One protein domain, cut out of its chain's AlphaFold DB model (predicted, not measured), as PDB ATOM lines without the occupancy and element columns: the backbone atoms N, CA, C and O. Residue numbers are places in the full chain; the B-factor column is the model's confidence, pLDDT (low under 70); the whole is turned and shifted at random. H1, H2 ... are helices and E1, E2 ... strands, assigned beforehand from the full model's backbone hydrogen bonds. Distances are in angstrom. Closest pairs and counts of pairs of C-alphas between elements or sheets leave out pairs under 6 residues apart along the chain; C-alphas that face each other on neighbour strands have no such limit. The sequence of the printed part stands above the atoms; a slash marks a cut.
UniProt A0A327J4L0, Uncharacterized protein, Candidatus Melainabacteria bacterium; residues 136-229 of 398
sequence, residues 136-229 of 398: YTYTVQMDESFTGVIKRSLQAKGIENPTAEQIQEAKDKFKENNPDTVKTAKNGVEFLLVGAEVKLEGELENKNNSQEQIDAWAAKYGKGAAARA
ATOM      1  N   TYR A 136     -34.829  13.746 -16.709       83.25
ATOM      2  CA  TYR A 136     -34.210  13.938 -15.405       83.25
ATOM      3  C   TYR A 136     -33.386  12.701 -15.065       83.25
ATOM      4  O   TYR A 136     -33.825  11.573 -15.297       83.25
ATOM      5  N   THR A 137     -32.187  12.903 -14.523       85.81
ATOM      6  CA  THR A 137     -31.376  11.795 -14.015       85.81
ATOM      7  C   THR A 137     -32.036  11.209 -12.774       85.81
ATOM      8  O   THR A 137     -32.429  11.949 -11.874       85.81
ATOM      9  N   TYR A 138     -32.111   9.886 -12.705       89.00
ATOM     10  CA  TYR A 138     -32.679   9.131 -11.601       89.00
ATOM     11  C   TYR A 138     -31.796   7.927 -11.277       89.00
ATOM     12  O   TYR A 138     -31.497   7.117 -12.154       89.00
ATOM     13  N   THR A 139     -31.409   7.772 -10.012       88.19
ATOM     14  CA  THR A 139     -30.756   6.548  -9.539       88.19
ATOM     15  C   THR A 139     -31.791   5.456  -9.261       88.19
ATOM     16  O   THR A 139     -32.667   5.629  -8.411       88.19
ATOM     17  N   VAL A 140     -31.638   4.296  -9.899       88.25
ATOM     18  CA  VAL A 140     -32.471   3.107  -9.673       88.25
ATOM     19  C   VAL A 140     -32.256   2.567  -8.259       88.25
ATOM     20  O   VAL A 140     -31.133   2.259  -7.853       88.25
ATOM     21  N   GLN A 141     -33.338   2.436  -7.502       86.62
ATOM     22  CA  GLN A 141     -33.329   1.984  -6.113       86.62
ATOM     23  C   GLN A 141     -33.472   0.458  -6.009       86.62
ATOM     24  O   GLN A 141     -34.034  -0.214  -6.872       86.62
ATOM     25  N   MET A 142     -32.976  -0.117  -4.917       80.38
ATOM     26  CA  MET A 142     -33.161  -1.529  -4.601       80.38
ATOM     27  C   MET A 142     -34.653  -1.865  -4.422       80.38
ATOM     28  O   MET A 142     -35.415  -1.083  -3.860       80.38
ATOM     29  N   ASP A 143     -35.047  -3.068  -4.856       78.06
ATOM     30  CA  ASP A 143     -36.404  -3.625  -4.732       78.06
ATOM     31  C   ASP A 143     -37.501  -2.901  -5.554       78.06
ATOM     32  O   ASP A 143     -38.690  -3.178  -5.377       78.06
ATOM     33  N   GLU A 144     -37.138  -2.034  -6.507       79.12
ATOM     34  CA  GLU A 144     -38.098  -1.447  -7.447       79.12
ATOM     35  C   GLU A 144     -38.197  -2.216  -8.773       79.12
ATOM     36  O   GLU A 144     -37.259  -2.867  -9.229       79.12
ATOM     37  N   SER A 145     -39.368  -2.150  -9.413       83.75
ATOM     38  CA  SER A 145     -39.588  -2.762 -10.729       83.75
ATOM     39  C   SER A 145     -39.533  -1.713 -11.835       83.75
ATOM     40  O   SER A 145     -40.004  -0.594 -11.638       83.75
ATOM     41  N   PHE A 146     -39.057  -2.098 -13.025       86.31
ATOM     42  CA  PHE A 146     -39.019  -1.209 -14.193       86.31
ATOM     43  C   PHE A 146     -40.395  -0.591 -14.484       86.31
ATOM     44  O   PHE A 146     -40.542   0.627 -14.547       86.31
ATOM     45  N   THR A 147     -41.442  -1.417 -14.544       83.75
ATOM     46  CA  THR A 147     -42.821  -0.937 -14.721       83.75
ATOM     47  C   THR A 147     -43.270  -0.004 -13.587       83.75
ATOM     48  O   THR A 147     -44.030   0.930 -13.831       83.75
ATOM     49  N   GLY A 148     -42.820  -0.225 -12.347       85.25
ATOM     50  CA  GLY A 148     -43.120   0.650 -11.211       85.25
ATOM     51  C   GLY A 148     -42.452   2.025 -11.312       85.25
ATOM     52  O   GLY A 148     -43.078   3.030 -10.979       85.25
ATOM     53  N   VAL A 149     -41.215   2.082 -11.812       89.38
ATOM     54  CA  VAL A 149     -40.506   3.339 -12.108       89.38
ATOM     55  C   VAL A 149     -41.240   4.117 -13.200       89.38
ATOM     56  O   VAL A 149     -41.575   5.279 -12.989       89.38
ATOM     57  N   ILE A 150     -41.609   3.454 -14.301       91.31
ATOM     58  CA  ILE A 150     -42.367   4.075 -15.399       91.31
ATOM     59  C   ILE A 150     -43.715   4.624 -14.918       91.31
ATOM     60  O   ILE A 150     -44.055   5.766 -15.216       91.31
ATOM     61  N   LYS A 151     -44.464   3.872 -14.104       86.81
ATOM     62  CA  LYS A 151     -45.736   4.360 -13.546       86.81
ATOM     63  C   LYS A 151     -45.562   5.624 -12.707       86.81
ATOM     64  O   LYS A 151     -46.322   6.565 -12.894       86.81
ATOM     65  N   ARG A 152     -44.561   5.668 -11.821       89.62
ATOM     66  CA  ARG A 152     -44.278   6.868 -11.017       89.62
ATOM     67  C   ARG A 152     -43.861   8.049 -11.886       89.62
ATOM     68  O   ARG A 152     -44.275   9.167 -11.615       89.62
ATOM     69  N   SER A 153     -43.085   7.796 -12.936       88.25
ATOM     70  CA  SER A 153     -42.660   8.828 -13.883       88.25
ATOM     71  C   SER A 153     -43.854   9.450 -14.620       88.25
ATOM     72  O   SER A 153     -43.996  10.668 -14.658       88.25
ATOM     73  N   LEU A 154     -44.812   8.625 -15.056       83.06
ATOM     74  CA  LEU A 154     -46.062   9.080 -15.669       83.06
ATOM     75  C   LEU A 154     -46.949   9.843 -14.675       83.06
ATOM     76  O   LEU A 154     -47.537  10.859 -15.035       83.06
ATOM     77  N   GLN A 155     -46.992   9.412 -13.413       84.62
ATOM     78  CA  GLN A 155     -47.686  10.139 -12.344       84.62
ATOM     79  C   GLN A 155     -47.054  11.510 -12.075       84.62
ATOM     80  O   GLN A 155     -47.783  12.482 -11.897       84.62
ATOM     81  N   ALA A 156     -45.724  11.620 -12.114       82.50
ATOM     82  CA  ALA A 156     -45.017  12.898 -12.010       82.50
ATOM     83  C   ALA A 156     -45.295  13.826 -13.210       82.50
ATOM     84  O   ALA A 156     -45.276  15.044 -13.054       82.50
ATOM     85  N   LYS A 157     -45.636  13.265 -14.380       80.69
ATOM     86  CA  LYS A 157     -46.164  14.002 -15.545       80.69
ATOM     87  C   LYS A 157     -47.669  14.330 -15.442       80.69
ATOM     88  O   LYS A 157     -48.239  14.854 -16.390       80.69
ATOM     89  N   GLY A 158     -48.330  14.019 -14.321       76.38
ATOM     90  CA  GLY A 158     -49.755  14.298 -14.096       76.38
ATOM     91  C   GLY A 158     -50.722  13.187 -14.528       76.38
ATOM     92  O   GLY A 158     -51.934  13.388 -14.490       76.38
ATOM     93  N   ILE A 159     -50.230  12.004 -14.912       74.12
ATOM     94  CA  ILE A 159     -51.062  10.855 -15.312       74.12
ATOM     95  C   ILE A 159     -51.255   9.926 -14.104       74.12
ATOM     96  O   ILE A 159     -50.462   9.014 -13.871       74.12
ATOM     97  N   GLU A 160     -52.317  10.139 -13.322       70.69
ATOM     98  CA  GLU A 160     -52.543   9.403 -12.063       70.69
ATOM     99  C   GLU A 160     -52.763   7.888 -12.252       70.69
ATOM    100  O   GLU A 160     -52.268   7.086 -11.453       70.69
ATOM    101  N   ASN A 161     -53.463   7.491 -13.324       72.88
ATOM    102  CA  ASN A 161     -53.829   6.101 -13.627       72.88
ATOM    103  C   ASN A 161     -53.406   5.706 -15.055       72.88
ATOM    104  O   ASN A 161     -54.255   5.610 -15.943       72.88
ATOM    105  N   PRO A 162     -52.103   5.487 -15.304       65.81
ATOM    106  CA  PRO A 162     -51.604   5.212 -16.644       65.81
ATOM    107  C   PRO A 162     -52.122   3.867 -17.174       65.81
ATOM    108  O   PRO A 162     -52.054   2.834 -16.498       65.81
ATOM    109  N   THR A 163     -52.635   3.889 -18.403       70.44
ATOM    110  CA  THR A 163     -53.116   2.703 -19.132       70.44
ATOM    111  C   THR A 163     -51.959   1.802 -19.577       70.44
ATOM    112  O   THR A 163     -50.798   2.207 -19.575       70.44
ATOM    113  N   ALA A 164     -52.260   0.560 -19.977       60.81
ATOM    114  CA  ALA A 164     -51.242  -0.380 -20.455       60.81
ATOM    115  C   ALA A 164     -50.482   0.144 -21.688       60.81
ATOM    116  O   ALA A 164     -49.269  -0.024 -21.766       60.81
ATOM    117  N   GLU A 165     -51.183   0.818 -22.601       66.75
ATOM    118  CA  GLU A 165     -50.602   1.438 -23.795       66.75
ATOM    119  C   GLU A 165     -49.671   2.595 -23.424       66.75
ATOM    120  O   GLU A 165     -48.524   2.604 -23.854       66.75
ATOM    121  N   GLN A 166     -50.098   3.493 -22.529       69.12
ATOM    122  CA  GLN A 166     -49.254   4.600 -22.048       69.12
ATOM    123  C   GLN A 166     -48.005   4.104 -21.311       69.12
ATOM    124  O   GLN A 166     -46.932   4.690 -21.426       69.12
ATOM    125  N   ILE A 167     -48.121   3.009 -20.556       73.88
ATOM    126  CA  ILE A 167     -46.968   2.372 -19.911       73.88
ATOM    127  C   ILE A 167     -46.021   1.797 -20.964       73.88
ATOM    128  O   ILE A 167     -44.810   1.911 -20.800       73.88
ATOM    129  N   GLN A 168     -46.544   1.165 -22.015       75.06
ATOM    130  CA  GLN A 168     -45.718   0.579 -23.067       75.06
ATOM    131  C   GLN A 168     -45.009   1.659 -23.890       75.06
ATOM    132  O   GLN A 168     -43.800   1.575 -24.076       75.06
ATOM    133  N   GLU A 169     -45.715   2.718 -24.272       77.88
ATOM    134  CA  GLU A 169     -45.132   3.866 -24.968       77.88
ATOM    135  C   GLU A 169     -44.035   4.533 -24.124       77.88
ATOM    136  O   GLU A 169     -42.931   4.780 -24.608       77.88
ATOM    137  N   ALA A 170     -44.284   4.749 -22.830       79.19
ATOM    138  CA  ALA A 170     -43.292   5.322 -21.924       79.19
ATOM    139  C   ALA A 170     -42.086   4.400 -21.697       79.19
ATOM    140  O   ALA A 170     -40.967   4.877 -21.521       79.19
ATOM    141  N   LYS A 171     -42.282   3.076 -21.721       83.88
ATOM    142  CA  LYS A 171     -41.173   2.112 -21.714       83.88
ATOM    143  C   LYS A 171     -40.334   2.210 -22.979       83.88
ATOM    144  O   LYS A 171     -39.115   2.083 -22.889       83.88
ATOM    145  N   ASP A 172     -40.965   2.398 -24.130       82.25
ATOM    146  CA  ASP A 172     -40.265   2.487 -25.406       82.25
ATOM    147  C   ASP A 172     -39.473   3.802 -25.488       82.25
ATOM    148  O   ASP A 172     -38.265   3.752 -25.719       82.25
ATOM    149  N   LYS A 173     -40.062   4.936 -25.083       80.06
ATOM    150  CA  LYS A 173     -39.337   6.213 -24.905       80.06
ATOM    151  C   LYS A 173     -38.213   6.117 -23.874       80.06
ATOM    152  O   LYS A 173     -37.111   6.613 -24.090       80.06
ATOM    153  N   PHE A 174     -38.441   5.427 -22.754       87.06
ATOM    154  CA  PHE A 174     -37.385   5.177 -21.773       87.06
ATOM    155  C   PHE A 174     -36.218   4.405 -22.395       87.06
ATOM    156  O   PHE A 174     -35.071   4.753 -22.134       87.06
ATOM    157  N   LYS A 175     -36.475   3.373 -23.208       84.25
ATOM    158  CA  LYS A 175     -35.416   2.608 -23.891       84.25
ATOM    159  C   LYS A 175     -34.679   3.447 -24.934       84.25
ATOM    160  O   LYS A 175     -33.476   3.269 -25.088       84.25
ATOM    161  N   GLU A 176     -35.372   4.352 -25.618       80.56
ATOM    162  CA  GLU A 176     -34.758   5.307 -26.547       80.56
ATOM    163  C   GLU A 176     -33.824   6.282 -25.819       80.56
ATOM    164  O   GLU A 176     -32.693   6.502 -26.252       80.56
ATOM    165  N   ASN A 177     -34.262   6.802 -24.670       77.56
ATOM    166  CA  ASN A 177     -33.489   7.735 -23.846       77.56
ATOM    167  C   ASN A 177     -32.384   7.056 -23.016       77.56
ATOM    168  O   ASN A 177     -31.441   7.721 -22.581       77.56
ATOM    169  N   ASN A 178     -32.492   5.741 -22.810       78.62
ATOM    170  CA  ASN A 178     -31.586   4.909 -22.018       78.62
ATOM    171  C   ASN A 178     -31.227   3.632 -22.780       78.62
ATOM    172  O   ASN A 178     -31.623   2.529 -22.365       78.62
ATOM    173  N   PRO A 179     -30.485   3.757 -23.893       71.44
ATOM    174  CA  PRO A 179     -30.040   2.585 -24.626       71.44
ATOM    175  C   PRO A 179     -29.324   1.614 -23.674       71.44
ATOM    176  O   PRO A 179     -28.634   2.019 -22.738       71.44
ATOM    177  N   ASP A 180     -29.572   0.320 -23.865       68.06
ATOM    178  CA  ASP A 180     -28.950  -0.802 -23.141       68.06
ATOM    179  C   ASP A 180     -29.197  -0.889 -21.622       68.06
ATOM    180  O   ASP A 180     -28.653  -1.772 -20.944       68.06
ATOM    181  N   THR A 181     -30.073  -0.038 -21.089       77.62
ATOM    182  CA  THR A 181     -30.308   0.095 -19.644       77.62
ATOM    183  C   THR A 181     -31.391  -0.855 -19.119       77.62
ATOM    184  O   THR A 181     -31.344  -1.309 -17.975       77.62
ATOM    185  N   VAL A 182     -32.357  -1.211 -19.972       77.81
ATOM    186  CA  VAL A 182     -33.379  -2.224 -19.674       77.81
ATOM    187  C   VAL A 182     -32.826  -3.606 -20.006       77.81
ATOM    188  O   VAL A 182     -32.430  -3.871 -21.140       77.81
ATOM    189  N   LYS A 183     -32.816  -4.511 -19.028       77.31
ATOM    190  CA  LYS A 183     -32.449  -5.922 -19.209       77.31
ATOM    191  C   LYS A 183     -33.701  -6.790 -19.212       77.31
ATOM    192  O   LYS A 183     -34.683  -6.465 -18.555       77.31
ATOM    193  N   THR A 184     -33.655  -7.929 -19.898       74.44
ATOM    194  CA  THR A 184     -34.780  -8.873 -19.954       74.44
ATOM    195  C   THR A 184     -34.369 -10.207 -19.352       74.44
ATOM    196  O   THR A 184     -33.393 -10.828 -19.773       74.44
ATOM    197  N   ALA A 185     -35.107 -10.658 -18.342       58.09
ATOM    198  CA  ALA A 185     -34.893 -11.946 -17.705       58.09
ATOM    199  C   ALA A 185     -35.378 -13.094 -18.606       58.09
ATOM    200  O   ALA A 185     -36.182 -12.910 -19.518       58.09
ATOM    201  N   LYS A 186     -34.937 -14.325 -18.317       53.22
ATOM    202  CA  LYS A 186     -35.302 -15.530 -19.096       53.22
ATOM    203  C   LYS A 186     -36.812 -15.800 -19.169       53.22
ATOM    204  O   LYS A 186     -37.257 -16.511 -20.060       53.22
ATOM    205  N   ASN A 187     -37.589 -15.255 -18.234       50.03
ATOM    206  CA  ASN A 187     -39.052 -15.333 -18.202       50.03
ATOM    207  C   ASN A 187     -39.742 -14.180 -18.963       50.03
ATOM    208  O   ASN A 187     -40.953 -14.026 -18.844       50.03
ATOM    209  N   GLY A 188     -38.989 -13.360 -19.703       52.50
ATOM    210  CA  GLY A 188     -39.504 -12.224 -20.468       52.50
ATOM    211  C   GLY A 188     -39.756 -10.960 -19.644       52.50
ATOM    212  O   GLY A 188     -40.241  -9.975 -20.191       52.50
ATOM    213  N   VAL A 189     -39.434 -10.956 -18.344       62.41
ATOM    214  CA  VAL A 189     -39.627  -9.780 -17.485       62.41
ATOM    215  C   VAL A 189     -38.486  -8.789 -17.685       62.41
ATOM    216  O   VAL A 189     -37.318  -9.127 -17.505       62.41
ATOM    217  N   GLU A 190     -38.837  -7.555 -18.025       74.38
ATOM    218  CA  GLU A 190     -37.908  -6.431 -18.135       74.38
ATOM    219  C   GLU A 190     -37.580  -5.837 -16.755       74.38
ATOM    220  O   GLU A 190     -38.473  -5.649 -15.923       74.38
ATOM    221  N   PHE A 191     -36.313  -5.508 -16.512       80.06
ATOM    222  CA  PHE A 191     -35.820  -4.950 -15.253       80.06
ATOM    223  C   PHE A 191     -34.677  -3.944 -15.470       80.06
ATOM    224  O   PHE A 191     -34.030  -3.936 -16.516       80.06
ATOM    225  N   LEU A 192     -34.440  -3.102 -14.461       84.88
ATOM    226  CA  LEU A 192     -33.312  -2.168 -14.389       84.88
ATOM    227  C   LEU A 192     -32.287  -2.682 -13.370       84.88
ATOM    228  O   LEU A 192     -32.648  -3.401 -12.435       84.88
ATOM    229  N   LEU A 193     -31.016  -2.322 -13.540       82.94
ATOM    230  CA  LEU A 193     -29.969  -2.678 -12.581       82.94
ATOM    231  C   LEU A 193     -29.984  -1.717 -11.391       82.94
ATOM    232  O   LEU A 193     -30.071  -0.509 -11.569       82.94
ATOM    233  N   VAL A 194     -29.859  -2.244 -10.175       78.62
ATOM    234  CA  VAL A 194     -29.804  -1.419  -8.958       78.62
ATOM    235  C   VAL A 194     -28.612  -0.458  -9.023       78.62
ATOM    236  O   VAL A 194     -27.531  -0.857  -9.447       78.62
ATOM    237  N   GLY A 195     -28.812   0.801  -8.630       77.00
ATOM    238  CA  GLY A 195     -27.792   1.853  -8.651       77.00
ATOM    239  C   GLY A 195     -27.522   2.474 -10.025       77.00
ATOM    240  O   GLY A 195     -26.747   3.419 -10.108       77.00
ATOM    241  N   ALA A 196     -28.158   1.996 -11.095       83.69
ATOM    242  CA  ALA A 196     -28.071   2.603 -12.422       83.69
ATOM    243  C   ALA A 196     -28.574   4.060 -12.431       83.69
ATOM    244  O   ALA A 196     -29.636   4.337 -11.875       83.69
ATOM    245  N   GLU A 197     -27.870   4.971 -13.107       86.44
ATOM    246  CA  GLU A 197     -28.341   6.340 -13.358       86.44
ATOM    247  C   GLU A 197     -29.015   6.466 -14.724       86.44
ATOM    248  O   GLU A 197     -28.351   6.491 -15.755       86.44
ATOM    249  N   VAL A 198     -30.341   6.585 -14.718       87.44
ATOM    250  CA  VAL A 198     -31.177   6.584 -15.923       87.44
ATOM    251  C   VAL A 198     -31.815   7.955 -16.157       87.44
ATOM    252  O   VAL A 198     -32.065   8.711 -15.224       87.44
ATOM    253  N   LYS A 199     -32.124   8.267 -17.408       89.12
ATOM    254  CA  LYS A 199     -32.878   9.429 -17.876       89.12
ATOM    255  C   LYS A 199     -34.372   9.125 -17.932       89.12
ATOM    256  O   LYS A 199     -34.820   8.361 -18.780       89.12
ATOM    257  N   LEU A 200     -35.166   9.735 -17.064       86.19
ATOM    258  CA  LEU A 200     -36.622   9.564 -17.042       86.19
ATOM    259  C   LEU A 200     -37.342  10.837 -17.452       86.19
ATOM    260  O   LEU A 200     -36.958  11.935 -17.057       86.19
ATOM    261  N   GLU A 201     -38.409  10.681 -18.225       82.50
ATOM    262  CA  GLU A 201     -39.399  11.739 -18.387       82.50
ATOM    263  C   GLU A 201     -40.268  11.809 -17.128       82.50
ATOM    264  O   GLU A 201     -40.731  10.781 -16.639       82.50
ATOM    265  N   GLY A 202     -40.515  13.014 -16.619       78.06
ATOM    266  CA  GLY A 202     -41.171  13.210 -15.325       78.06
ATOM    267  C   GLY A 202     -40.161  13.250 -14.179       78.06
ATOM    268  O   GLY A 202     -39.349  12.344 -13.993       78.06
ATOM    269  N   GLU A 203     -40.204  14.335 -13.410       86.31
ATOM    270  CA  GLU A 203     -39.236  14.604 -12.350       86.31
ATOM    271  C   GLU A 203     -39.532  13.736 -11.120       86.31
ATOM    272  O   GLU A 203     -40.434  14.011 -10.327       86.31
ATOM    273  N   LEU A 204     -38.767  12.654 -10.973       86.38
ATOM    274  CA  LEU A 204     -38.702  11.881  -9.738       86.38
ATOM    275  C   LEU A 204     -37.560  12.405  -8.866       86.38
ATOM    276  O   LEU A 204     -36.501  12.765  -9.375       86.38
ATOM    277  N   GLU A 205     -37.746  12.393  -7.545       85.88
ATOM    278  CA  GLU A 205     -36.677  12.742  -6.606       85.88
ATOM    279  C   GLU A 205     -35.472  11.810  -6.808       85.88
ATOM    280  O   GLU A 205     -35.549  10.600  -6.560       85.88
ATOM    281  N   ASN A 206     -34.347  12.382  -7.242       85.38
ATOM    282  CA  ASN A 206     -33.091  11.662  -7.362       85.38
ATOM    283  C   ASN A 206     -32.268  11.797  -6.079       85.38
ATOM    284  O   ASN A 206     -31.844  12.889  -5.699       85.38
ATOM    285  N   LYS A 207     -32.012  10.662  -5.428       82.56
ATOM    286  CA  LYS A 207     -31.261  10.595  -4.170       82.56
ATOM    287  C   LYS A 207     -29.744  10.626  -4.362       82.56
ATOM    288  O   LYS A 207     -29.036  10.709  -3.364       82.56
ATOM    289  N   ASN A 208     -29.250  10.551  -5.606       77.31
ATOM    290  CA  ASN A 208     -27.820  10.532  -5.945       77.31
ATOM    291  C   ASN A 208     -27.026   9.499  -5.120       77.31
ATOM    292  O   ASN A 208     -25.921   9.765  -4.652       77.31
ATOM    293  N   ASN A 209     -27.620   8.324  -4.899       78.94
ATOM    294  CA  ASN A 209     -27.151   7.320  -3.942       78.94
ATOM    295  C   ASN A 209     -26.754   5.996  -4.618       78.94
ATOM    296  O   ASN A 209     -26.926   4.924  -4.040       78.94
ATOM    297  N   SER A 210     -26.233   6.062  -5.849       78.31
ATOM    298  CA  SER A 210     -25.907   4.895  -6.686       78.31
ATOM    299  C   SER A 210     -25.051   3.855  -5.953       78.31
ATOM    300  O   SER A 210     -25.466   2.701  -5.818       78.31
ATOM    301  N   GLN A 211     -23.914   4.276  -5.387       75.06
ATOM    302  CA  GLN A 211     -23.010   3.370  -4.673       75.06
ATOM    303  C   GLN A 211     -23.666   2.762  -3.429       75.06
ATOM    304  O   GLN A 211     -23.511   1.570  -3.184       75.06
ATOM    305  N   GLU A 212     -24.463   3.535  -2.683       78.38
ATOM    306  CA  GLU A 212     -25.186   3.015  -1.515       78.38
ATOM    307  C   GLU A 212     -26.189   1.922  -1.909       78.38
ATOM    308  O   GLU A 212     -26.346   0.936  -1.189       78.38
ATOM    309  N   GLN A 213     -26.852   2.060  -3.064       81.44
ATOM    310  CA  GLN A 213     -27.776   1.047  -3.579       81.44
ATOM    311  C   GLN A 213     -27.040  -0.214  -4.058       81.44
ATOM    312  O   GLN A 213     -27.498  -1.327  -3.784       81.44
ATOM    313  N   ILE A 214     -25.887  -0.064  -4.718       73.12
ATOM    314  CA  ILE A 214     -25.024  -1.188  -5.131       73.12
ATOM    315  C   ILE A 214     -24.495  -1.936  -3.902       73.12
ATOM    316  O   ILE A 214     -24.561  -3.167  -3.851       73.12
ATOM    317  N   ASP A 215     -24.035  -1.207  -2.887       72.25
ATOM    318  CA  ASP A 215     -23.519  -1.774  -1.641       72.25
ATOM    319  C   ASP A 215     -24.626  -2.482  -0.851       72.25
ATOM    320  O   ASP A 215     -24.422  -3.595  -0.361       72.25
ATOM    321  N   ALA A 216     -25.828  -1.897  -0.782       75.44
ATOM    322  CA  ALA A 216     -26.994  -2.526  -0.165       75.44
ATOM    323  C   ALA A 216     -27.396  -3.823  -0.888       75.44
ATOM    324  O   ALA A 216     -27.669  -4.839  -0.240       75.44
ATOM    325  N   TRP A 217     -27.368  -3.829  -2.224       69.19
ATOM    326  CA  TRP A 217     -27.623  -5.019  -3.039       69.19
ATOM    327  C   TRP A 217     -26.559  -6.104  -2.823       69.19
ATOM    328  O   TRP A 217     -26.890  -7.273  -2.609       69.19
ATOM    329  N   ALA A 218     -25.278  -5.731  -2.796       71.25
ATOM    330  CA  ALA A 218     -24.165  -6.642  -2.531       71.25
ATOM    331  C   ALA A 218     -24.194  -7.211  -1.104       71.25
ATOM    332  O   ALA A 218     -23.892  -8.389  -0.899       71.25
ATOM    333  N   ALA A 219     -24.599  -6.410  -0.117       70.75
ATOM    334  CA  ALA A 219     -24.778  -6.856   1.262       70.75
ATOM    335  C   ALA A 219     -25.942  -7.853   1.396       70.75
ATOM    336  O   ALA A 219     -25.834  -8.823   2.146       70.75
ATOM    337  N   LYS A 220     -27.034  -7.648   0.647       71.00
ATOM    338  CA  LYS A 220     -28.233  -8.503   0.676       71.00
ATOM    339  C   LYS A 220     -28.056  -9.815  -0.099       71.00
ATOM    340  O   LYS A 220     -28.569 -10.842   0.339       71.00
ATOM    341  N   TYR A 221     -27.331  -9.800  -1.221       56.81
ATOM    342  CA  TYR A 221     -27.247 -10.933  -2.162       56.81
ATOM    343  C   TYR A 221     -25.828 -11.500  -2.382       56.81
ATOM    344  O   TYR A 221     -25.664 -12.466  -3.130       56.81
ATOM    345  N   GLY A 222     -24.807 -10.963  -1.707       45.50
ATOM    346  CA  GLY A 222     -23.415 -11.433  -1.741       45.50
ATOM    347  C   GLY A 222     -22.509 -10.679  -2.731       45.50
ATOM    348  O   GLY A 222     -22.977 -10.012  -3.649       45.50
ATOM    349  N   LYS A 223     -21.176 -10.804  -2.579       45.41
ATOM    350  CA  LYS A 223     -20.168 -10.018  -3.336       45.41
ATOM    351  C   LYS A 223     -20.258 -10.139  -4.867       45.41
ATOM    352  O   LYS A 223     -19.942  -9.179  -5.559       45.41
ATOM    353  N   GLY A 224     -20.727 -11.271  -5.400       43.94
ATOM    354  CA  GLY A 224     -20.951 -11.453  -6.845       43.94
ATOM    355  C   GLY A 224     -22.140 -10.659  -7.410       43.94
ATOM    356  O   GLY A 224     -22.313 -10.596  -8.623       43.94
ATOM    357  N   ALA A 225     -22.960 -10.053  -6.547       39.28
ATOM    358  CA  ALA A 225     -24.107  -9.240  -6.934       39.28
ATOM    359  C   ALA A 225     -23.720  -7.785  -7.263       39.28
ATOM    360  O   ALA A 225     -24.420  -7.152  -8.048       39.28
ATOM    361  N   ALA A 226     -22.588  -7.287  -6.741       39.41
ATOM    362  CA  ALA A 226     -22.047  -5.961  -7.063       39.41
ATOM    363  C   ALA A 226     -21.652  -5.843  -8.545       39.41
ATOM    364  O   ALA A 226     -21.983  -4.862  -9.190       39.41
ATOM    365  N   ALA A 227     -21.055  -6.899  -9.112       42.09
ATOM    366  CA  ALA A 227     -20.705  -6.976 -10.536       42.09
ATOM    367  C   ALA A 227     -21.928  -7.029 -11.478       42.09
ATOM    368  O   ALA A 227     -21.778  -7.010 -12.693       42.09
ATOM    369  N   ARG A 228     -23.146  -7.153 -10.931       45.53
ATOM    370  CA  ARG A 228     -24.411  -7.230 -11.679       45.53
ATOM    371  C   ARG A 228     -25.311  -6.013 -11.441       45.53
ATOM    372  O   ARG A 228     -26.433  -6.004 -11.935       45.53
ATOM    373  N   ALA A 229     -24.857  -5.030 -10.668       38.59
ATOM    374  CA  ALA A 229     -25.569  -3.799 -10.336       38.59
ATOM    375  C   ALA A 229     -24.799  -2.591 -10.911       38.59
ATOM    376  O   ALA A 229     -23.581  -2.649 -11.027       38.59
TER     377      ALA A 229
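What this domain is: This is residues 136 to 229 of the 398 residues of an uncharacterized protein of Candidatus Melainabacteria bacterium (UniProt A0A327J4L0). Two helices at about right angles, H1 and H2, pack by the E4 side of a small two-stranded ribbon, E1 with E4, and a second ribbon, the hairpin of E2 and E3, lies near the start of H1. H3 and H4 make a small helical lobe at the other end of the longest axis. The 94 printed residues hold four named helices and four named strands, in the order E1 H1 H2 E2 E3 E4 H3 H4; both sheets are antiparallel and the class is mixed. The whole is compact, with a radius of gyration of the C-alphas of 13.4 A and spans of 38 by 30 by 22 A.

How they stand to each other: E1, residues 136 to 139, and E4, residues 197 to 201, are antiparallel neighbours at 139 degrees; N 136 and O 200 are within hydrogen-bond range at 2.8 A. H1, residues 146 to 156, comes closest to E4 at the C-alphas of Ser 153 and Glu 201, 6.3 A. H2, residues 164 to 177, touches H1 with residues 167 to 171 alone, about perpendicular at 82 degrees; the closest C-alphas are those of Ile 150 and Ile 167, 6.7 A. E2, residues 182 to 184, and E3, residues 190 to 192, form an antiparallel hairpin, with N 183 and O 191 within hydrogen-bond range at 2.8 A. The closest C-alphas of H1 and E3 are those of Phe 146 and Phe 191, 5.0 A. H3, residues 210 to 221, touches H4, residues 223 to 228, with residues 214 to 218 alone, at a steep tilt of 50 degrees, opposite ways; the C-alphas of Ala 218 and Ala 226 are closest, 5.0 A. Both are apart from H1 and H2. Every O i to N i+4 pair is within hydrogen-bond range in H1, H2 and H3, but 0 of 2 in H4, where 2 of 3 O i to N i+3 pairs are.

Where its parts are: E1 begins at C-alpha 136, (-34.210, 13.938, -15.405), and H4 ends at C-alpha 228, (-24.411, -7.230, -11.679). From first to last C-alpha H2 measures 19.8 A, H3 16.5 A, H1 15.5 A and E4 13.3 A.

The domain as a whole: The C-alphas farthest apart, of Gly 158 and Lys 223, are 39.8 A apart. The printed part has no cut and no long link. Mean pLDDT of the printed part is 75.0; 20 residues are under 70, among them 185 to 189 and 221 to 229.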